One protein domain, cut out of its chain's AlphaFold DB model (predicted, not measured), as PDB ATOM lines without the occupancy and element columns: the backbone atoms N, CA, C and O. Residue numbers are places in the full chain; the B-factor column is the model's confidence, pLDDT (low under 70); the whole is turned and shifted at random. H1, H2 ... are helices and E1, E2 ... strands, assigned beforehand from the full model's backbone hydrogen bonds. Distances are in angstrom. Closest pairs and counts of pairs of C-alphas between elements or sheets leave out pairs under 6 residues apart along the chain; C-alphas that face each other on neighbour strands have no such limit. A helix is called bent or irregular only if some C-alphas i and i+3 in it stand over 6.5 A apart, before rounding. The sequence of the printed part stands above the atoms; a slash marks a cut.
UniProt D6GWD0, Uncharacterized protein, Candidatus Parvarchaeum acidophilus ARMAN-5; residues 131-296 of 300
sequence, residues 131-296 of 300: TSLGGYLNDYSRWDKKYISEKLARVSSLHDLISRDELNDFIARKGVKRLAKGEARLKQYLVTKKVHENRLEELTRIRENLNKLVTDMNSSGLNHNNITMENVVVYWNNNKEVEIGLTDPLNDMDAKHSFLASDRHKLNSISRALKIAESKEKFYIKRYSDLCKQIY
ATOM      1  N   THR A 131      31.710  50.511  83.829       67.19
ATOM      2  CA  THR A 131      32.663  49.398  84.007       67.19
ATOM      3  C   THR A 131      33.505  49.220  82.749       67.19
ATOM      4  O   THR A 131      33.085  49.653  81.676       67.19
ATOM      5  N   SER A 132      34.680  48.600  82.849       75.81
ATOM      6  CA  SER A 132      35.415  48.206  81.646       75.81
ATOM      7  C   SER A 132      34.668  47.099  80.904       75.81
ATOM      8  O   SER A 132      33.895  46.345  81.497       75.81
ATOM      9  N   LEU A 133      34.886  46.963  79.598       81.31
ATOM     10  CA  LEU A 133      34.299  45.885  78.811       81.31
ATOM     11  C   LEU A 133      34.815  44.519  79.287       81.31
ATOM     12  O   LEU A 133      34.055  43.554  79.319       81.31
ATOM     13  N   GLY A 134      36.079  44.442  79.709       79.50
ATOM     14  CA  GLY A 134      36.640  43.251  80.350       79.50
ATOM     15  C   GLY A 134      35.903  42.893  81.643       79.50
ATOM     16  O   GLY A 134      35.457  41.754  81.805       79.50
ATOM     17  N   GLY A 135      35.684  43.876  82.521       73.56
ATOM     18  CA  GLY A 135      34.880  43.727  83.736       73.56
ATOM     19  C   GLY A 135      33.434  43.328  83.437       73.56
ATOM     20  O   GLY A 135      32.917  42.384  84.030       73.56
ATOM     21  N   TYR A 136      32.806  43.969  82.447       78.44
ATOM     22  CA  TYR A 136      31.466  43.630  81.966       78.44
ATOM     23  C   TYR A 136      31.383  42.167  81.512       78.44
ATOM     24  O   TYR A 136      30.473  41.446  81.893       78.44
ATOM     25  N   LEU A 137      32.345  41.667  80.737       80.12
ATOM     26  CA  LEU A 137      32.302  40.279  80.268       80.12
ATOM     27  C   LEU A 137      32.629  39.256  81.374       80.12
ATOM     28  O   LEU A 137      32.101  38.142  81.345       80.12
ATOM     29  N   ASN A 138      33.467  39.618  82.351       73.31
ATOM     30  CA  ASN A 138      33.911  38.721  83.423       73.31
ATOM     31  C   ASN A 138      32.915  38.622  84.591       73.31
ATOM     32  O   ASN A 138      32.527  37.512  84.979       73.31
ATOM     33  N   ASP A 139      32.475  39.755  85.143       63.69
ATOM     34  CA  ASP A 139      31.642  39.790  86.353       63.69
ATOM     35  C   ASP A 139      30.200  39.344  86.093       63.69
ATOM     36  O   ASP A 139      29.548  38.765  86.969       63.69
ATOM     37  N   TYR A 140      29.718  39.508  84.862       60.56
ATOM     38  CA  TYR A 140      28.330  39.218  84.512       60.56
ATOM     39  C   TYR A 140      27.959  37.738  84.626       60.56
ATOM     40  O   TYR A 140      26.822  37.428  84.967       60.56
ATOM     41  N   SER A 141      28.914  36.819  84.448       53.25
ATOM     42  CA  SER A 141      28.683  35.376  84.630       53.25
ATOM     43  C   SER A 141      28.342  34.980  86.078       53.25
ATOM     44  O   SER A 141      27.740  33.932  86.321       53.25
ATOM     45  N   ARG A 142      28.712  35.815  87.061       54.59
ATOM     46  CA  ARG A 142      28.508  35.557  88.496       54.59
ATOM     47  C   ARG A 142      27.210  36.159  89.038       54.59
ATOM     48  O   ARG A 142      26.760  35.754  90.109       54.59
ATOM     49  N   TRP A 143      26.584  37.092  88.318       55.44
ATOM     50  CA  TRP A 143      25.407  37.836  88.789       55.44
ATOM     51  C   TRP A 143      24.069  37.133  88.539       55.44
ATOM     52  O   TRP A 143      23.061  37.494  89.150       55.44
ATOM     53  N   ASP A 144      24.061  36.092  87.708       59.50
ATOM     54  CA  ASP A 144      22.851  35.419  87.226       59.50
ATOM     55  C   ASP A 144      21.964  34.938  88.360       59.50
ATOM     56  O   ASP A 144      20.788  35.276  88.412       59.50
ATOM     57  N   LYS A 145      22.518  34.192  89.316       62.41
ATOM     58  CA  LYS A 145      21.690  33.548  90.342       62.41
ATOM     59  C   LYS A 145      20.986  34.558  91.239       62.41
ATOM     60  O   LYS A 145      19.793  34.407  91.486       62.41
ATOM     61  N   LYS A 146      21.703  35.590  91.696       62.84
ATOM     62  CA  LYS A 146      21.139  36.614  92.579       62.84
ATOM     63  C   LYS A 146      20.112  37.462  91.829       62.84
ATOM     64  O   LYS A 146      18.973  37.563  92.275       62.84
ATOM     65  N   TYR A 147      20.459  37.954  90.642       64.50
ATOM     66  CA  TYR A 147      19.563  38.782  89.837       64.50
ATOM     67  C   TYR A 147      18.308  38.031  89.366       64.50
ATOM     68  O   TYR A 147      17.199  38.558  89.437       64.50
ATOM     69  N   ILE A 148      18.457  36.772  88.942       67.12
ATOM     70  CA  ILE A 148      17.327  35.908  88.583       67.12
ATOM     71  C   ILE A 148      16.454  35.654  89.812       67.12
ATOM     72  O   ILE A 148      15.236  35.753  89.698       67.12
ATOM     73  N   SER A 149      17.040  35.377  90.982       64.69
ATOM     74  CA  SER A 149      16.270  35.163  92.217       64.69
ATOM     75  C   SER A 149      15.472  36.402  92.635       64.69
ATOM     76  O   SER A 149      14.300  36.287  92.986       64.69
ATOM     77  N   GLU A 150      16.053  37.594  92.503       60.84
ATOM     78  CA  GLU A 150      15.390  38.864  92.808       60.84
ATOM     79  C   GLU A 150      14.288  39.201  91.800       60.84
ATOM     80  O   GLU A 150      13.205  39.632  92.198       60.84
ATOM     81  N   LYS A 151      14.514  38.972  90.497       61.94
ATOM     82  CA  LYS A 151      13.450  39.098  89.491       61.94
ATOM     83  C   LYS A 151      12.331  38.096  89.742       61.94
ATOM     84  O   LYS A 151      11.166  38.473  89.683       61.94
ATOM     85  N   LEU A 152      12.669  36.847  90.058       60.00
ATOM     86  CA  LEU A 152      11.687  35.812  90.373       60.00
ATOM     87  C   LEU A 152      10.850  36.164  91.599       60.00
ATOM     88  O   LEU A 152       9.648  35.937  91.573       60.00
ATOM     89  N   ALA A 153      11.448  36.773  92.626       59.62
ATOM     90  CA  ALA A 153      10.726  37.232  93.812       59.62
ATOM     91  C   ALA A 153       9.659  38.302  93.499       59.62
ATOM     92  O   ALA A 153       8.724  38.477  94.276       59.62
ATOM     93  N   ARG A 154       9.780  39.003  92.363       56.09
ATOM     94  CA  ARG A 154       8.813  40.010  91.891       56.09
ATOM     95  C   ARG A 154       7.762  39.445  90.940       56.09
ATOM     96  O   ARG A 154       6.734  40.082  90.741       56.09
ATOM     97  N   VAL A 155       8.009  38.273  90.359       52.50
ATOM     98  CA  VAL A 155       7.044  37.579  89.503       52.50
ATOM     99  C   VAL A 155       6.053  36.851  90.395       52.50
ATOM    100  O   VAL A 155       6.286  35.741  90.877       52.50
ATOM    101  N   SER A 156       4.911  37.488  90.601       51.09
ATOM    102  CA  SER A 156       3.813  36.934  91.379       51.09
ATOM    103  C   SER A 156       3.044  35.875  90.586       51.09
ATOM    104  O   SER A 156       2.617  34.856  91.134       51.09
ATOM    105  N   SER A 157       2.951  36.033  89.267       57.47
ATOM    106  CA  SER A 157       2.088  35.245  88.390       57.47
ATOM    107  C   SER A 157       2.744  34.984  87.027       57.47
ATOM    108  O   SER A 157       3.752  35.593  86.684       57.47
ATOM    109  N   LEU A 158       2.192  34.068  86.229       59.84
ATOM    110  CA  LEU A 158       2.641  33.918  84.839       59.84
ATOM    111  C   LEU A 158       2.207  35.086  83.944       59.84
ATOM    112  O   LEU A 158       2.894  35.357  82.967       59.84
ATOM    113  N   HIS A 159       1.136  35.809  84.287       63.56
ATOM    114  CA  HIS A 159       0.721  36.984  83.513       63.56
ATOM    115  C   HIS A 159       1.703  38.158  83.639       63.56
ATOM    116  O   HIS A 159       1.666  39.070  82.822       63.56
ATOM    117  N   ASP A 160       2.598  38.125  84.632       62.97
ATOM    118  CA  ASP A 160       3.707  39.079  84.752       62.97
ATOM    119  C   ASP A 160       4.795  38.832  83.683       62.97
ATOM    120  O   ASP A 160       5.690  39.657  83.508       62.97
ATOM    121  N   LEU A 161       4.754  37.679  82.997       63.12
ATOM    122  CA  LEU A 161       5.788  37.212  82.065       63.12
ATOM    123  C   LEU A 161       5.283  36.933  80.648       63.12
ATOM    124  O   LEU A 161       6.056  37.079  79.705       63.12
ATOM    125  N   ILE A 162       4.028  36.512  80.503       68.19
ATOM    126  CA  ILE A 162       3.382  36.239  79.216       68.19
ATOM    127  C   ILE A 162       2.052  36.976  79.121       68.19
ATOM    128  O   ILE A 162       1.439  37.317  80.134       68.19
ATOM    129  N   SER A 163       1.603  37.229  77.893       70.00
ATOM    130  CA  SER A 163       0.351  37.949  77.663       70.00
ATOM    131  C   SER A 163      -0.855  37.187  78.230       70.00
ATOM    132  O   SER A 163      -0.836  35.964  78.390       70.00
ATOM    133  N   ARG A 164      -1.939  37.912  78.535       60.75
ATOM    134  CA  ARG A 164      -3.179  37.289  79.025       60.75
ATOM    135  C   ARG A 164      -3.781  36.332  78.005       60.75
ATOM    136  O   ARG A 164      -4.266  35.282  78.407       60.75
ATOM    137  N   ASP A 165      -3.721  36.674  76.724       67.88
ATOM    138  CA  ASP A 165      -4.257  35.835  75.653       67.88
ATOM    139  C   ASP A 165      -3.482  34.522  75.561       67.88
ATOM    140  O   ASP A 165      -4.074  33.448  75.596       67.88
ATOM    141  N   GLU A 166      -2.152  34.597  75.586       65.00
ATOM    142  CA  GLU A 166      -1.272  33.429  75.604       65.00
ATOM    143  C   GLU A 166      -1.486  32.555  76.849       65.00
ATOM    144  O   GLU A 166      -1.539  31.329  76.752       65.00
ATOM    145  N   LEU A 167      -1.683  33.169  78.021       66.12
ATOM    146  CA  LEU A 167      -1.983  32.453  79.262       66.12
ATOM    147  C   LEU A 167      -3.380  31.807  79.249       66.12
ATOM    148  O   LEU A 167      -3.543  30.689  79.740       66.12
ATOM    149  N   ASN A 168      -4.392  32.484  78.708       62.25
ATOM    150  CA  ASN A 168      -5.754  31.960  78.603       62.25
ATOM    151  C   ASN A 168      -5.815  30.778  77.630       62.25
ATOM    152  O   ASN A 168      -6.364  29.729  77.978       62.25
ATOM    153  N   ASP A 169      -5.169  30.906  76.470       67.12
ATOM    154  CA  ASP A 169      -4.963  29.813  75.519       67.12
ATOM    155  C   ASP A 169      -4.273  28.622  76.187       67.12
ATOM    156  O   ASP A 169      -4.662  27.462  76.018       67.12
ATOM    157  N   PHE A 170      -3.260  28.909  77.001       61.78
ATOM    158  CA  PHE A 170      -2.522  27.902  77.741       61.78
ATOM    159  C   PHE A 170      -3.402  27.165  78.772       61.78
ATOM    160  O   PHE A 170      -3.373  25.930  78.850       61.78
ATOM    161  N   ILE A 171      -4.221  27.892  79.541       63.44
ATOM    162  CA  ILE A 171      -5.152  27.322  80.530       63.44
ATOM    163  C   ILE A 171      -6.209  26.451  79.846       63.44
ATOM    164  O   ILE A 171      -6.462  25.333  80.310       63.44
ATOM    165  N   ALA A 172      -6.778  26.927  78.735       64.38
ATOM    166  CA  ALA A 172      -7.791  26.214  77.963       64.38
ATOM    167  C   ALA A 172      -7.277  24.861  77.440       64.38
ATOM    168  O   ALA A 172      -7.994  23.863  77.496       64.38
ATOM    169  N   ARG A 173      -6.013  24.790  76.996       64.94
ATOM    170  CA  ARG A 173      -5.422  23.564  76.424       64.94
ATOM    171  C   ARG A 173      -4.939  22.545  77.460       64.94
ATOM    172  O   ARG A 173      -4.856  21.358  77.146       64.94
ATOM    173  N   LYS A 174      -4.545  22.971  78.668       58.12
ATOM    174  CA  LYS A 174      -3.843  22.098  79.639       58.12
ATOM    175  C   LYS A 174      -4.573  21.864  80.958       58.12
ATOM    176  O   LYS A 174      -4.214  20.923  81.672       58.12
ATOM    177  N   GLY A 175      -5.591  22.664  81.270       52.06
ATOM    178  CA  GLY A 175      -6.326  22.596  82.528       52.06
ATOM    179  C   GLY A 175      -5.510  23.101  83.728       52.06
ATOM    180  O   GLY A 175      -4.331  22.788  83.912       52.06
ATOM    181  N   VAL A 176      -6.168  23.855  84.609       51.03
ATOM    182  CA  VAL A 176      -5.553  24.609  85.724       51.03
ATOM    183  C   VAL A 176      -4.670  23.747  86.647       51.03
ATOM    184  O   VAL A 176      -3.614  24.188  87.099       51.03
ATOM    185  N   LYS A 177      -5.041  22.479  86.887       48.09
ATOM    186  CA  LYS A 177      -4.304  21.564  87.787       48.09
ATOM    187  C   LYS A 177      -2.906  21.179  87.281       48.09
ATOM    188  O   LYS A 177      -2.019  20.939  88.097       48.09
ATOM    189  N   ARG A 178      -2.696  21.079  85.960       53.69
ATOM    190  CA  ARG A 178      -1.377  20.760  85.371       53.69
ATOM    191  C   ARG A 178      -0.472  21.989  85.306       53.69
ATOM    192  O   ARG A 178       0.740  21.854  85.464       53.69
ATOM    193  N   LEU A 179      -1.058  23.174  85.137       55.91
ATOM    194  CA  LEU A 179      -0.338  24.442  85.201       55.91
ATOM    195  C   LEU A 179       0.215  24.698  86.611       55.91
ATOM    196  O   LEU A 179       1.414  24.910  86.764       55.91
ATOM    197  N   ALA A 180      -0.609  24.537  87.650       58.72
ATOM    198  CA  ALA A 180      -0.203  24.774  89.040       58.72
ATOM    199  C   ALA A 180       1.008  23.930  89.497       58.72
ATOM    200  O   ALA A 180       1.798  24.372  90.326       58.72
ATOM    201  N   LYS A 181       1.191  22.719  88.946       58.78
ATOM    202  CA  LYS A 181       2.323  21.838  89.296       58.78
ATOM    203  C   LYS A 181       3.656  22.248  88.655       58.78
ATOM    204  O   LYS A 181       4.703  21.888  89.186       58.78
ATOM    205  N   GLY A 182       3.637  22.957  87.524       63.78
ATOM    206  CA  GLY A 182       4.844  23.354  86.782       63.78
ATOM    207  C   GLY A 182       5.074  24.864  86.699       63.78
ATOM    208  O   GLY A 182       6.125  25.288  86.223       63.78
ATOM    209  N   GLU A 183       4.148  25.674  87.215       69.94
ATOM    210  CA  GLU A 183       4.183  27.137  87.180       69.94
ATOM    211  C   GLU A 183       5.482  27.726  87.745       69.94
ATOM    212  O   GLU A 183       6.094  28.576  87.103       69.94
ATOM    213  N   ALA A 184       5.947  27.264  88.909       70.44
ATOM    214  CA  ALA A 184       7.167  27.791  89.528       70.44
ATOM    215  C   ALA A 184       8.413  27.576  88.647       70.44
ATOM    216  O   ALA A 184       9.236  28.479  88.496       70.44
ATOM    217  N   ARG A 185       8.525  26.399  88.014       78.06
ATOM    218  CA  ARG A 185       9.621  26.092  87.082       78.06
ATOM    219  C   ARG A 185       9.491  26.880  85.781       78.06
ATOM    220  O   ARG A 185      10.493  27.379  85.279       78.06
ATOM    221  N   LEU A 186       8.272  27.041  85.266       75.38
ATOM    222  CA  LEU A 186       8.022  27.841  84.070       75.38
ATOM    223  C   LEU A 186       8.389  29.314  84.298       75.38
ATOM    224  O   LEU A 186       9.117  29.884  83.492       75.38
ATOM    225  N   LYS A 187       7.990  29.902  85.434       73.06
ATOM    226  CA  LYS A 187       8.409  31.255  85.839       73.06
ATOM    227  C   LYS A 187       9.925  31.373  85.896       73.06
ATOM    228  O   LYS A 187      10.487  32.303  85.325       73.06
ATOM    229  N   GLN A 188      10.590  30.413  86.542       82.31
ATOM    230  CA  GLN A 188      12.049  30.379  86.624       82.31
ATOM    231  C   GLN A 188      12.698  30.413  85.239       82.31
ATOM    232  O   GLN A 188      13.590  31.230  85.003       82.31
ATOM    233  N   TYR A 189      12.245  29.569  84.315       86.25
ATOM    234  CA  TYR A 189      12.809  29.508  82.970       86.25
ATOM    235  C   TYR A 189      12.507  30.755  82.144       86.25
ATOM    236  O   TYR A 189      13.411  31.257  81.486       86.25
ATOM    237  N   LEU A 190      11.296  31.305  82.233       83.44
ATOM    238  CA  LEU A 190      10.913  32.524  81.524       83.44
ATOM    239  C   LEU A 190      11.667  33.759  82.020       83.44
ATOM    240  O   LEU A 190      12.196  34.509  81.204       83.44
ATOM    241  N   VAL A 191      11.797  33.947  83.339       82.25
ATOM    242  CA  VAL A 191      12.620  35.035  83.897       82.25
ATOM    243  C   VAL A 191      14.063  34.888  83.452       82.25
ATOM    244  O   VAL A 191      14.666  35.861  83.005       82.25
ATOM    245  N   THR A 192      14.611  33.678  83.553       85.69
ATOM    246  CA  THR A 192      15.998  33.424  83.164       85.69
ATOM    247  C   THR A 192      16.199  33.701  81.675       85.69
ATOM    248  O   THR A 192      17.105  34.444  81.311       85.69
ATOM    249  N   LYS A 193      15.303  33.204  80.812       88.44
ATOM    250  CA  LYS A 193      15.293  33.495  79.374       88.44
ATOM    251  C   LYS A 193      15.262  35.001  79.114       88.44
ATOM    252  O   LYS A 193      16.112  35.491  78.381       88.44
ATOM    253  N   LYS A 194      14.352  35.744  79.754       85.62
ATOM    254  CA  LYS A 194      14.219  37.194  79.553       85.62
ATOM    255  C   LYS A 194      15.459  37.971  79.997       85.62
ATOM    256  O   LYS A 194      15.815  38.976  79.389       85.62
ATOM    257  N   VAL A 195      16.131  37.522  81.057       84.00
ATOM    258  CA  VAL A 195      17.425  38.087  81.468       84.00
ATOM    259  C   VAL A 195      18.464  37.911  80.359       84.00
ATOM    260  O   VAL A 195      19.130  38.884  80.019       84.00
ATOM    261  N   HIS A 196      18.559  36.721  79.763       87.38
ATOM    262  CA  HIS A 196      19.474  36.470  78.648       87.38
ATOM    263  C   HIS A 196      19.085  37.230  77.365       87.38
ATOM    264  O   HIS A 196      19.963  37.723  76.664       87.38
ATOM    265  N   GLU A 197      17.790  37.399  77.071       88.25
ATOM    266  CA  GLU A 197      17.311  38.229  75.950       88.25
ATOM    267  C   GLU A 197      17.763  39.687  76.096       88.25
ATOM    268  O   GLU A 197      18.399  40.226  75.194       88.25
ATOM    269  N   ASN A 198      17.524  40.299  77.259       85.50
ATOM    270  CA  ASN A 198      17.949  41.676  77.518       85.50
ATOM    271  C   ASN A 198      19.476  41.839  77.412       85.50
ATOM    272  O   ASN A 198      19.964  42.850  76.921       85.50
ATOM    273  N   ARG A 199      20.246  40.838  77.847       83.62
ATOM    274  CA  ARG A 199      21.712  40.862  77.731       83.62
ATOM    275  C   ARG A 199      22.188  40.749  76.300       83.62
ATOM    276  O   ARG A 199      23.159  41.399  75.927       83.62
ATOM    277  N   LEU A 200      21.528  39.916  75.503       91.31
ATOM    278  CA  LEU A 200      21.825  39.819  74.084       91.31
ATOM    279  C   LEU A 200      21.581  41.166  73.390       91.31
ATOM    280  O   LEU A 200      22.401  41.572  72.568       91.31
ATOM    281  N   GLU A 201      20.502  41.866  73.745       90.19
ATOM    282  CA  GLU A 201      20.232  43.229  73.272       90.19
ATOM    283  C   GLU A 201      21.344  44.203  73.699       90.19
ATOM    284  O   GLU A 201      21.868  44.933  72.859       90.19
ATOM    285  N   GLU A 202      21.767  44.178  74.967       88.38
ATOM    286  CA  GLU A 202      22.855  45.031  75.471       88.38
ATOM    287  C   GLU A 202      24.192  44.751  74.766       88.38
ATOM    288  O   GLU A 202      24.853  45.682  74.312       88.38
ATOM    289  N   LEU A 203      24.578  43.481  74.606       90.62
ATOM    290  CA  LEU A 203      25.801  43.086  73.892       90.62
ATOM    291  C   LEU A 203      25.767  43.496  72.417       90.62
ATOM    292  O   LEU A 203      26.781  43.951  71.883       90.62
ATOM    293  N   THR A 204      24.601  43.370  71.779       91.56
ATOM    294  CA  THR A 204      24.406  43.787  70.387       91.56
ATOM    295  C   THR A 204      24.593  45.297  70.261       91.56
ATOM    296  O   THR A 204      25.384  45.734  69.428       91.56
ATOM    297  N   ARG A 205      23.978  46.087  71.156       91.00
ATOM    298  CA  ARG A 205      24.169  47.547  71.213       91.00
ATOM    299  C   ARG A 205      25.621  47.935  71.484       91.00
ATOM    300  O   ARG A 205      26.150  48.815  70.816       91.00
ATOM    301  N   ILE A 206      26.302  47.261  72.415       90.50
ATOM    302  CA  ILE A 206      27.734  47.481  72.685       90.50
ATOM    303  C   ILE A 206      28.559  47.254  71.413       90.50
ATOM    304  O   ILE A 206      29.411  48.074  71.075       90.50
ATOM    305  N   ARG A 207      28.304  46.162  70.680       90.69
ATOM    306  CA  ARG A 207      29.008  45.854  69.428       90.69
ATOM    307  C   ARG A 207      28.713  46.878  68.331       90.69
ATOM    308  O   ARG A 207      29.630  47.259  67.607       90.69
ATOM    309  N   GLU A 208      27.467  47.313  68.194       89.75
ATOM    310  CA  GLU A 208      27.062  48.352  67.239       89.75
ATOM    311  C   GLU A 208      27.728  49.692  67.554       89.75
ATOM    312  O   GLU A 208      28.349  50.286  66.672       89.75
ATOM    313  N   ASN A 209      27.698  50.113  68.819       86.62
ATOM    314  CA  ASN A 209      28.353  51.335  69.274       86.62
ATOM    315  C   ASN A 209      29.876  51.265  69.098       86.62
ATOM    316  O   ASN A 209      30.485  52.263  68.727       86.62
ATOM    317  N   LEU A 210      30.493  50.091  69.285       84.19
ATOM    318  CA  LEU A 210      31.920  49.886  69.012       84.19
ATOM    319  C   LEU A 210      32.239  50.060  67.532       84.19
ATOM    320  O   LEU A 210      33.191  50.756  67.197       84.19
ATOM    321  N   ASN A 211      31.438  49.475  66.642       83.06
ATOM    322  CA  ASN A 211      31.635  49.652  65.206       83.06
ATOM    323  C   ASN A 211      31.463  51.120  64.800       83.06
ATOM    324  O   ASN A 211      32.269  51.627  64.025       83.06
ATOM    325  N   LYS A 212      30.456  51.805  65.354       81.12
ATOM    326  CA  LYS A 212      30.227  53.231  65.108       81.12
ATOM    327  C   LYS A 212      31.411  54.076  65.576       81.12
ATOM    328  O   LYS A 212      31.952  54.832  64.783       81.12
ATOM    329  N   LEU A 213      31.870  53.874  66.811       75.75
ATOM    330  CA  LEU A 213      33.035  54.557  67.375       75.75
ATOM    331  C   LEU A 213      34.279  54.364  66.495       75.75
ATOM    332  O   LEU A 213      35.014  55.311  66.239       75.75
ATOM    333  N   VAL A 214      34.498  53.149  65.986       72.69
ATOM    334  CA  VAL A 214      35.596  52.858  65.053       72.69
ATOM    335  C   VAL A 214      35.429  53.611  63.736       72.69
ATOM    336  O   VAL A 214      36.403  54.173  63.239       72.69
ATOM    337  N   THR A 215      34.230  53.635  63.157       70.94
ATOM    338  CA  THR A 215      33.953  54.397  61.931       70.94
ATOM    339  C   THR A 215      34.175  55.896  62.136       70.94
ATOM    340  O   THR A 215      34.819  56.520  61.294       70.94
ATOM    341  N   ASP A 216      33.727  56.450  63.261       70.38
ATOM    342  CA  ASP A 216      33.856  57.874  63.592       70.38
ATOM    343  C   ASP A 216      35.325  58.274  63.840       70.38
ATOM    344  O   ASP A 216      35.782  59.317  63.372       70.38
ATOM    345  N   MET A 217      36.107  57.418  64.510       66.06
ATOM    346  CA  MET A 217      37.556  57.616  64.663       66.06
ATOM    347  C   MET A 217      38.277  57.583  63.305       66.06
ATOM    348  O   MET A 217      39.116  58.439  63.030       66.06
ATOM    349  N   ASN A 218      37.907  56.644  62.421       64.50
ATOM    350  CA  ASN A 218      38.476  56.541  61.071       64.50
ATOM    351  C   ASN A 218      38.198  57.791  60.226       64.50
ATOM    352  O   ASN A 218      39.115  58.313  59.594       64.50
ATOM    353  N   SER A 219      36.944  58.253  60.194       63.16
ATOM    354  CA  SER A 219      36.547  59.419  59.395       63.16
ATOM    355  C   SER A 219      37.187  60.712  59.899       63.16
ATOM    356  O   SER A 219      37.489  61.595  59.101       63.16
ATOM    357  N   SER A 220      37.455  60.791  61.204       62.28
ATOM    358  CA  SER A 220      38.097  61.941  61.847       62.28
ATOM    359  C   SER A 220      39.630  61.892  61.803       62.28
ATOM    360  O   SER A 220      40.281  62.825  62.263       62.28
ATOM    361  N   GLY A 221      40.232  60.817  61.274       55.53
ATOM    362  CA  GLY A 221      41.689  60.633  61.272       55.53
ATOM    363  C   GLY A 221      42.298  60.492  62.674       55.53
ATOM    364  O   GLY A 221      43.480  60.782  62.856       55.53
ATOM    365  N   LEU A 222      41.487  60.080  63.653       58.06
ATOM    366  CA  LEU A 222      41.877  59.907  65.047       58.06
ATOM    367  C   LEU A 222      42.290  58.454  65.278       58.06
ATOM    368  O   LEU A 222      41.522  57.532  64.993       58.06
ATOM    369  N   ASN A 223      43.472  58.249  65.849       59.25
ATOM    370  CA  ASN A 223      43.874  56.956  66.389       59.25
ATOM    371  C   ASN A 223      43.845  57.014  67.912       59.25
ATOM    372  O   ASN A 223      44.110  58.053  68.490       59.25
ATOM    373  N   HIS A 224      43.545  55.903  68.579       60.78
ATOM    374  CA  HIS A 224      43.656  55.831  70.042       60.78
ATOM    375  C   HIS A 224      44.936  55.103  70.479       60.78
ATOM    376  O   HIS A 224      45.368  55.252  71.617       60.78
ATOM    377  N   ASN A 225      45.540  54.264  69.625       63.09
ATOM    378  CA  ASN A 225      46.798  53.528  69.850       63.09
ATOM    379  C   ASN A 225      46.802  52.543  71.044       63.09
ATOM    380  O   ASN A 225      47.741  51.760  71.231       63.09
ATOM    381  N   ASN A 226      45.722  52.507  71.828       67.38
ATOM    382  CA  ASN A 226      45.596  51.747  73.069       67.38
ATOM    383  C   ASN A 226      44.181  51.178  73.284       67.38
ATOM    384  O   ASN A 226      43.703  51.069  74.412       67.38
ATOM    385  N   ILE A 227      43.484  50.804  72.206       73.25
ATOM    386  CA  ILE A 227      42.143  50.216  72.326       73.25
ATOM    387  C   ILE A 227      42.259  48.794  72.887       73.25
ATOM    388  O   ILE A 227      42.694  47.874  72.196       73.25
ATOM    389  N   THR A 228      41.854  48.600  74.139       75.75
ATOM    390  CA  THR A 228      41.832  47.304  74.836       75.75
ATOM    391  C   THR A 228      40.476  47.089  75.512       75.75
ATOM    392  O   THR A 228      39.692  48.027  75.634       75.75
ATOM    393  N   MET A 229      40.176  45.867  75.975       76.19
ATOM    394  CA  MET A 229      38.937  45.609  76.732       76.19
ATOM    395  C   MET A 229      38.850  46.406  78.036       76.19
ATOM    396  O   MET A 229      37.747  46.668  78.505       76.19
ATOM    397  N   GLU A 230      39.989  46.786  78.612       76.62
ATOM    398  CA  GLU A 230      40.013  47.579  79.840       76.62
ATOM    399  C   GLU A 230      39.776  49.064  79.574       76.62
ATOM    400  O   GLU A 230      39.188  49.751  80.404       76.62
ATOM    401  N   ASN A 231      40.148  49.526  78.379       67.69
ATOM    402  CA  ASN A 231      39.999  50.922  77.989       67.69
ATOM    403  C   ASN A 231      38.673  51.228  77.294       67.69
ATOM    404  O   ASN A 231      38.304  52.392  77.179       67.69
ATOM    405  N   VAL A 232      37.946  50.206  76.834       74.81
ATOM    406  CA  VAL A 232      36.550  50.356  76.416       74.81
ATOM    407  C   VAL A 232      35.678  50.310  77.656       74.81
ATOM    408  O   VAL A 232      35.621  49.298  78.349       74.81
ATOM    409  N   VAL A 233      34.967  51.394  77.916       73.94
ATOM    410  CA  VAL A 233      34.033  51.496  79.029       73.94
ATOM    411  C   VAL A 233      32.620  51.280  78.546       73.94
ATOM    412  O   VAL A 233      32.203  51.896  77.575       73.94
ATOM    413  N   VAL A 234      31.866  50.476  79.283       77.81
ATOM    414  CA  VAL A 234      30.419  50.329  79.154       77.81
ATOM    415  C   VAL A 234      29.746  51.180  80.227       77.81
ATOM    416  O   VAL A 234      30.112  51.104  81.405       77.81
ATOM    417  N   TYR A 235      28.771  51.995  79.835       69.50
ATOM    418  CA  TYR A 235      27.970  52.807  80.750       69.50
ATOM    419  C   TYR A 235      26.515  52.897  80.286       69.50
ATOM    420  O   TYR A 235      26.175  52.450  79.195       69.50
ATOM    421  N   TRP A 236      25.641  53.461  81.121       77.25
ATOM    422  CA  TRP A 236      24.235  53.682  80.781       77.25
ATOM    423  C   TRP A 236      23.942  55.178  80.741       77.25
ATOM    424  O   TRP A 236      24.275  55.897  81.684       77.25
ATOM    425  N   ASN A 237      23.313  55.638  79.662       67.44
ATOM    426  CA  ASN A 237      22.941  57.038  79.489       67.44
ATOM    427  C   ASN A 237      21.725  57.424  80.360       67.44
ATOM    428  O   ASN A 237      21.121  56.592  81.047       67.44
ATOM    429  N   ASN A 238      21.322  58.698  80.313       65.00
ATOM    430  CA  ASN A 238      20.173  59.211  81.076       65.00
ATOM    431  C   ASN A 238      18.846  58.527  80.699       65.00
ATOM    432  O   ASN A 238      17.960  58.379  81.541       65.00
ATOM    433  N   ASN A 239      18.744  58.042  79.460       71.12
ATOM    434  CA  ASN A 239      17.615  57.259  78.959       71.12
ATOM    435  C   ASN A 239      17.716  55.775  79.326       71.12
ATOM    436  O   ASN A 239      16.883  54.976  78.897       71.12
ATOM    437  N   LYS A 240      18.694  55.405  80.163       65.25
ATOM    438  CA  LYS A 240      18.915  54.051  80.669       65.25
ATOM    439  C   LYS A 240      19.317  53.048  79.584       65.25
ATOM    440  O   LYS A 240      19.165  51.838  79.794       65.25
ATOM    441  N   GLU A 241      19.841  53.537  78.467       75.75
ATOM    442  CA  GLU A 241      20.361  52.743  77.359       75.75
ATOM    443  C   GLU A 241      21.863  52.526  77.511       75.75
ATOM    444  O   GLU A 241      22.566  53.404  78.006       75.75
ATOM    445  N   VAL A 242      22.348  51.353  77.099       80.06
ATOM    446  CA  VAL A 242      23.776  51.038  77.160       80.06
ATOM    447  C   VAL A 242      24.541  51.772  76.057       80.06
ATOM    448  O   VAL A 242      24.171  51.734  74.883       80.06
ATOM    449  N   GLU A 243      25.634  52.409  76.447       79.06
ATOM    450  CA  GLU A 243      26.571  53.120  75.592       79.06
ATOM    451  C   GLU A 243      28.001  52.688  75.915       79.06
ATOM    452  O   GLU A 243      28.264  52.012  76.917       79.06
ATOM    453  N   ILE A 244      28.930  53.054  75.033       77.19
ATOM    454  CA  ILE A 244      30.351  52.825  75.269       77.19
ATOM    455  C   ILE A 244      31.153  54.112  75.131       77.19
ATOM    456  O   ILE A 244      30.752  55.047  74.441       77.19
ATOM    457  N   GLY A 245      32.308  54.137  75.780       70.19
ATOM    458  CA  GLY A 245      33.296  55.202  75.671       70.19
ATOM    459  C   GLY A 245      34.706  54.656  75.847       70.19
ATOM    460  O   GLY A 245      34.897  53.447  75.978       70.19
ATOM    461  N   LEU A 246      35.686  55.556  75.866       66.69
ATOM    462  CA  LEU A 246      37.095  55.232  76.088       66.69
ATOM    463  C   LEU A 246      37.596  55.963  77.343       66.69
ATOM    464  O   LEU A 246      37.147  57.076  77.623       66.69
ATOM    465  N   THR A 247      38.448  55.324  78.152       52.53
ATOM    466  CA  THR A 247      38.972  55.905  79.410       52.53
ATOM    467  C   THR A 247      40.168  56.829  79.252       52.53
ATOM    468  O   THR A 247      40.431  57.577  80.192       52.53
ATOM    469  N   ASP A 248      40.829  56.834  78.095       50.00
ATOM    470  CA  ASP A 248      41.953  57.730  77.821       50.00
ATOM    471  C   ASP A 248      41.513  58.831  76.836       50.00
ATOM    472  O   ASP A 248      40.911  58.520  75.802       50.00
ATOM    473  N   PRO A 249      41.770  60.121  77.125       43.53
ATOM    474  CA  PRO A 249      41.622  61.166  76.121       43.53
ATOM    475  C   PRO A 249      42.625  60.918  74.985       43.53
ATOM    476  O   PRO A 249      43.779  60.571  75.231       43.53
ATOM    477  N   LEU A 250      42.173  61.096  73.744       45.00
ATOM    478  CA  LEU A 250      43.037  61.081  72.562       45.00
ATOM    479  C   LEU A 250      44.106  62.173  72.738       45.00
ATOM    480  O   LEU A 250      43.742  63.332  72.942       45.00
ATOM    481  N   ASN A 251      45.395  61.828  72.702       40.47
ATOM    482  CA  ASN A 251      46.456  62.834  72.765       40.47
ATOM    483  C   ASN A 251      46.659  63.465  71.381       40.47
ATOM    484  O   ASN A 251      46.499  62.806  70.356       40.47
ATOM    485  N   ASP A 252      47.119  64.719  71.337       39.09
ATOM    486  CA  ASP A 252      47.386  65.452  70.085       39.09
ATOM    487  C   ASP A 252      48.419  64.762  69.164       39.09
ATOM    488  O   ASP A 252      48.460  65.016  67.960       39.09
ATOM    489  N   MET A 253      49.237  63.839  69.693       41.44
ATOM    490  CA  MET A 253      50.158  63.009  68.896       41.44
ATOM    491  C   MET A 253      49.483  61.824  68.183       41.44
ATOM    492  O   MET A 253      50.106  61.192  67.324       41.44
ATOM    493  N   ASP A 254      48.228  61.515  68.516       43.25
ATOM    494  CA  ASP A 254      47.479  60.387  67.964       43.25
ATOM    495  C   ASP A 254      46.671  60.745  66.696       43.25
ATOM    496  O   ASP A 254      46.072  59.875  66.056       43.25
ATOM    497  N   ALA A 255      46.710  62.011  66.264       39.22
ATOM    498  CA  ALA A 255      46.183  62.471  64.980       39.22
ATOM    499  C   ALA A 255      47.124  62.067  63.825       39.22
ATOM    500  O   ALA A 255      47.880  62.874  63.282       39.22
ATOM    501  N   LYS A 256      47.113  60.785  63.445       46.09
ATOM    502  CA  LYS A 256      47.724  60.305  62.194       46.09
ATOM    503  C   LYS A 256      46.654  59.697  61.298       46.09
ATOM    504  O   LYS A 256      45.886  58.844  61.729       46.09
ATOM    505  N   HIS A 257      46.662  60.076  60.020       42.38
ATOM    506  CA  HIS A 257      45.766  59.554  58.983       42.38
ATOM    507  C   HIS A 257      46.072  58.087  58.635       42.38
ATOM    508  O   HIS A 257      46.664  57.802  57.597       42.38
ATOM    509  N   SER A 258      45.743  57.157  59.533       47.25
ATOM    510  CA  SER A 258      45.522  55.715  59.310       47.25
ATOM    511  C   SER A 258      45.661  54.964  60.634       47.25
ATOM    512  O   SER A 258      46.645  55.152  61.347       47.25
ATOM    513  N   PHE A 259      44.719  54.068  60.945       49.34
ATOM    514  CA  PHE A 259      44.886  53.117  62.049       49.34
ATOM    515  C   PHE A 259      46.172  52.314  61.860       49.34
ATOM    516  O   PHE A 259      46.363  51.672  60.822       49.34
ATOM    517  N   LEU A 260      47.015  52.271  62.894       55.09
ATOM    518  CA  LEU A 260      48.091  51.287  62.959       55.09
ATOM    519  C   LEU A 260      47.473  49.880  62.896       55.09
ATOM    520  O   LEU A 260      46.450  49.603  63.529       55.09
ATOM    521  N   ALA A 261      48.099  48.966  62.149       59.66
ATOM    522  CA  ALA A 261      47.622  47.586  61.994       59.66
ATOM    523  C   ALA A 261      47.343  46.896  63.348       59.66
ATOM    524  O   ALA A 261      46.427  46.077  63.455       59.66
ATOM    525  N   SER A 262      48.073  47.282  64.400       65.62
ATOM    526  CA  SER A 262      47.891  46.823  65.780       65.62
ATOM    527  C   SER A 262      46.496  47.098  66.347       65.62
ATOM    528  O   SER A 262      45.921  46.216  66.980       65.62
ATOM    529  N   ASP A 263      45.912  48.271  66.103       66.31
ATOM    530  CA  ASP A 263      44.599  48.629  66.655       66.31
ATOM    531  C   ASP A 263      43.460  47.934  65.911       66.31
ATOM    532  O   ASP A 263      42.502  47.470  66.530       66.31
ATOM    533  N   ARG A 264      43.610  47.734  64.596       70.88
ATOM    534  CA  ARG A 264      42.684  46.904  63.815       70.88
ATOM    535  C   ARG A 264      42.654  45.465  64.341       70.88
ATOM    536  O   ARG A 264      41.578  44.881  64.480       70.88
ATOM    537  N   HIS A 265      43.811  44.896  64.687       78.50
ATOM    538  CA  HIS A 265      43.879  43.573  65.313       78.50
ATOM    539  C   HIS A 265      43.212  43.537  66.697       78.50
ATOM    540  O   HIS A 265      42.446  42.608  66.973       78.50
ATOM    541  N   LYS A 266      43.442  44.546  67.548       81.25
ATOM    542  CA  LYS A 266      42.814  44.637  68.878       81.25
ATOM    543  C   LYS A 266      41.289  44.765  68.785       81.25
ATOM    544  O   LYS A 266      40.576  44.017  69.451       81.25
ATOM    545  N   LEU A 267      40.780  45.618  67.897       79.25
ATOM    546  CA  LEU A 267      39.344  45.777  67.638       79.25
ATOM    547  C   LEU A 267      38.693  44.488  67.130       79.25
ATOM    548  O   LEU A 267      37.619  44.109  67.598       79.25
ATOM    549  N   ASN A 268      39.362  43.765  66.229       82.62
ATOM    550  CA  ASN A 268      38.893  42.459  65.769       82.62
ATOM    551  C   ASN A 268      38.818  41.441  66.915       82.62
ATOM    552  O   ASN A 268      37.871  40.653  66.977       82.62
ATOM    553  N   SER A 269      39.781  41.472  67.841       87.31
ATOM    554  CA  SER A 269      39.771  40.627  69.038       87.31
ATOM    555  C   SER A 269      38.588  40.956  69.956       87.31
ATOM    556  O   SER A 269      37.836  40.058  70.339       87.31
ATOM    557  N   ILE A 270      38.348  42.245  70.228       88.75
ATOM    558  CA  ILE A 270      37.207  42.708  71.034       88.75
ATOM    559  C   ILE A 270      35.881  42.305  70.373       88.75
ATOM    560  O   ILE A 270      35.016  41.708  71.015       88.75
ATOM    561  N   SER A 271      35.740  42.547  69.067       88.38
ATOM    562  CA  SER A 271      34.555  42.165  68.291       88.38
ATOM    563  C   SER A 271      34.306  40.654  68.330       88.38
ATOM    564  O   SER A 271      33.169  40.204  68.491       88.38
ATOM    565  N   ARG A 272      35.367  39.840  68.247       89.88
ATOM    566  CA  ARG A 272      35.272  38.381  68.380       89.88
ATOM    567  C   ARG A 272      34.799  37.967  69.773       89.88
ATOM    568  O   ARG A 272      33.950  37.084  69.868       89.88
ATOM    569  N   ALA A 273      35.309  38.589  70.832       90.50
ATOM    570  CA  ALA A 273      34.882  38.301  72.199       90.50
ATOM    571  C   ALA A 273      33.402  38.641  72.428       90.50
ATOM    572  O   ALA A 273      32.667  37.816  72.971       90.50
ATOM    573  N   LEU A 274      32.944  39.793  71.924       91.69
ATOM    574  CA  LEU A 274      31.532  40.183  71.947       91.69
ATOM    575  C   LEU A 274      30.652  39.164  71.214       91.69
ATOM    576  O   LEU A 274      29.664  38.701  71.772       91.69
ATOM    577  N   LYS A 275      31.046  38.724  70.012       91.69
ATOM    578  CA  LYS A 275      30.318  37.673  69.272       91.69
ATOM    579  C   LYS A 275      30.247  36.355  70.045       91.69
ATOM    580  O   LYS A 275      29.206  35.706  70.046       91.69
ATOM    581  N   ILE A 276      31.331  35.951  70.712       91.69
ATOM    582  CA  ILE A 276      31.338  34.749  71.560       91.69
ATOM    583  C   ILE A 276      30.352  34.912  72.723       91.69
ATOM    584  O   ILE A 276      29.610  33.975  73.021       91.69
ATOM    585  N   ALA A 277      30.319  36.082  73.365       90.44
ATOM    586  CA  ALA A 277      29.368  36.378  74.432       90.44
ATOM    587  C   ALA A 277      27.916  36.350  73.921       90.44
ATOM    588  O   ALA A 277      27.090  35.639  74.487       90.44
ATOM    589  N   GLU A 278      27.617  37.002  72.793       93.12
ATOM    590  CA  GLU A 278      26.296  36.947  72.151       93.12
ATOM    591  C   GLU A 278      25.872  35.506  71.828       93.12
ATOM    592  O   GLU A 278      24.728  35.119  72.063       93.12
ATOM    593  N   SER A 279      26.785  34.686  71.302       93.19
ATOM    594  CA  SER A 279      26.520  33.271  71.025       93.19
ATOM    595  C   SER A 279      26.196  32.480  72.294       93.19
ATOM    596  O   SER A 279      25.321  31.612  72.251       93.19
ATOM    597  N   LYS A 280      26.853  32.780  73.422       90.94
ATOM    598  CA  LYS A 280      26.520  32.179  74.722       90.94
ATOM    599  C   LYS A 280      25.126  32.597  75.184       90.94
ATOM    600  O   LYS A 280      24.342  31.729  75.562       90.94
ATOM    601  N   GLU A 281      24.776  33.879  75.087       91.62
ATOM    602  CA  GLU A 281      23.430  34.353  75.441       91.62
ATOM    603  C   GLU A 281      22.358  33.697  74.557       91.62
ATOM    604  O   GLU A 281      21.385  33.150  75.073       91.62
ATOM    605  N   LYS A 282      22.571  33.613  73.234       94.12
ATOM    606  CA  LYS A 282      21.677  32.886  72.309       94.12
ATOM    607  C   LYS A 282      21.503  31.420  72.697       94.12
ATOM    608  O   LYS A 282      20.388  30.896  72.638       94.12
ATOM    609  N   PHE A 283      22.584  30.754  73.103       93.88
ATOM    610  CA  PHE A 283      22.521  29.384  73.602       93.88
ATOM    611  C   PHE A 283      21.642  29.279  74.855       93.88
ATOM    612  O   PHE A 283      20.793  28.391  74.915       93.88
ATOM    613  N   TYR A 284      21.790  30.184  75.828       90.62
ATOM    614  CA  TYR A 284      20.956  30.175  77.031       90.62
ATOM    615  C   TYR A 284      19.492  30.493  76.729       90.62
ATOM    616  O   TYR A 284      18.616  29.772  77.204       90.62
ATOM    617  N   ILE A 285      19.213  31.492  75.888       92.69
ATOM    618  CA  ILE A 285      17.848  31.812  75.440       92.69
ATOM    619  C   ILE A 285      17.192  30.570  74.833       92.69
ATOM    620  O   ILE A 285      16.088  30.195  75.234       92.69
ATOM    621  N   LYS A 286      17.896  29.885  73.923       93.62
ATOM    622  CA  LYS A 286      17.412  28.643  73.315       93.62
ATOM    623  C   LYS A 286      17.207  27.551  74.361       93.62
ATOM    624  O   LYS A 286      16.125  26.981  74.429       93.62
ATOM    625  N   ARG A 287      18.198  27.300  75.219       93.31
ATOM    626  CA  ARG A 287      18.125  26.290  76.284       93.31
ATOM    627  C   ARG A 287      16.903  26.497  77.175       93.31
ATOM    628  O   ARG A 287      16.183  25.541  77.438       93.31
ATOM    629  N   TYR A 288      16.665  27.717  77.651       89.94
ATOM    630  CA  TYR A 288      15.523  27.993  78.519       89.94
ATOM    631  C   TYR A 288      14.198  27.984  77.755       89.94
ATOM    632  O   TYR A 288      13.199  27.543  78.313       89.94
ATOM    633  N   SER A 289      14.189  28.348  76.469       88.81
ATOM    634  CA  SER A 289      13.025  28.139  75.601       88.81
ATOM    635  C   SER A 289      12.689  26.653  75.435       88.81
ATOM    636  O   SER A 289      11.523  26.279  75.537       88.81
ATOM    637  N   ASP A 290      13.692  25.806  75.211       89.56
ATOM    638  CA  ASP A 290      13.519  24.361  75.058       89.56
ATOM    639  C   ASP A 290      13.077  23.726  76.382       89.56
ATOM    640  O   ASP A 290      12.200  22.869  76.399       89.56
ATOM    641  N   LEU A 291      13.610  24.192  77.515       88.38
ATOM    642  CA  LEU A 291      13.171  23.766  78.844       88.38
ATOM    643  C   LEU A 291      11.722  24.188  79.145       88.38
ATOM    644  O   LEU A 291      10.975  23.393  79.716       88.38
ATOM    645  N   CYS A 292      11.289  25.387  78.732       83.75
ATOM    646  CA  CYS A 292       9.873  25.771  78.783       83.75
ATOM    647  C   CYS A 292       9.016  24.797  77.963       83.75
ATOM    648  O   CYS A 292       8.007  24.303  78.468       83.75
ATOM    649  N   LYS A 293       9.462  24.450  76.747       82.94
ATOM    650  CA  LYS A 293       8.787  23.485  75.867       82.94
ATOM    651  C   LYS A 293       8.778  22.059  76.425       82.94
ATOM    652  O   LYS A 293       7.813  21.337  76.236       82.94
ATOM    653  N   GLN A 294       9.803  21.630  77.153       81.94
ATOM    654  CA  GLN A 294       9.806  20.306  77.789       81.94
ATOM    655  C   GLN A 294       8.771  20.200  78.907       81.94
ATOM    656  O   GLN A 294       8.117  19.168  79.046       81.94
ATOM    657  N   ILE A 295       8.608  21.261  79.703       71.19
ATOM    658  CA  ILE A 295       7.533  21.300  80.696       71.19
ATOM    659  C   ILE A 295       6.180  21.403  79.973       71.19
ATOM    660  O   ILE A 295       5.217  20.752  80.383       71.19
ATOM    661  N   TYR A 296       6.119  22.168  78.877       70.06
ATOM    662  CA  TYR A 296       4.897  22.417  78.119       70.06
ATOM    663  C   TYR A 296       5.147  22.496  76.599       70.06
ATOM    664  O   TYR A 296       5.432  23.576  76.089       70.06
TER     665      TYR A 296
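Overview. This is residues 131 to 296 of the 300 residues of an uncharacterized protein of Candidatus Parvarchaeum acidophilus ARMAN-5 (UniProt D6GWD0). Look for a rod: the long helices H3 and H4 side by side, with bent H1 along them, hairpin E1 E2 packed on H3, and H2 at one end. The 166 printed residues, mostly helix, run H1 H2 H3 E1 E2 H4, strands antiparallel. The whole is loose, radius of gyration of the C-alphas 21.1 A, spans 71 by 28 by 27 A.

Arrangement. H1, residues 133 to 154, one helix by its hydrogen bonds, is bent at C-alphas 142 and 145, 7.3 A apart, into H1a and H1b. H2 is residues 164 to 174. H3, residues 176 to 219, is irregular: C-alphas 181 and 184 are 7.7 A apart. H1b touches H3; closest C-alphas, Ile 148 and Thr 192, 6.1 A. In hairpin E1, residues 232 to 236, and E2, residues 242 to 246, N 233 and O 245 are 2.8 A apart. H4, residues 261 to 295, touches H3, opposite ways; closest C-alphas, Lys 193 and Ile 285, 5.0 A.

Along the chain. Find C-alpha 133 at (34.299, 45.885, 78.811); H4 ends at C-alpha 295 (7.533, 21.300, 80.696).

Size, cuts and confidence. The printed part has no cut; 78 residues are under pLDDT 70.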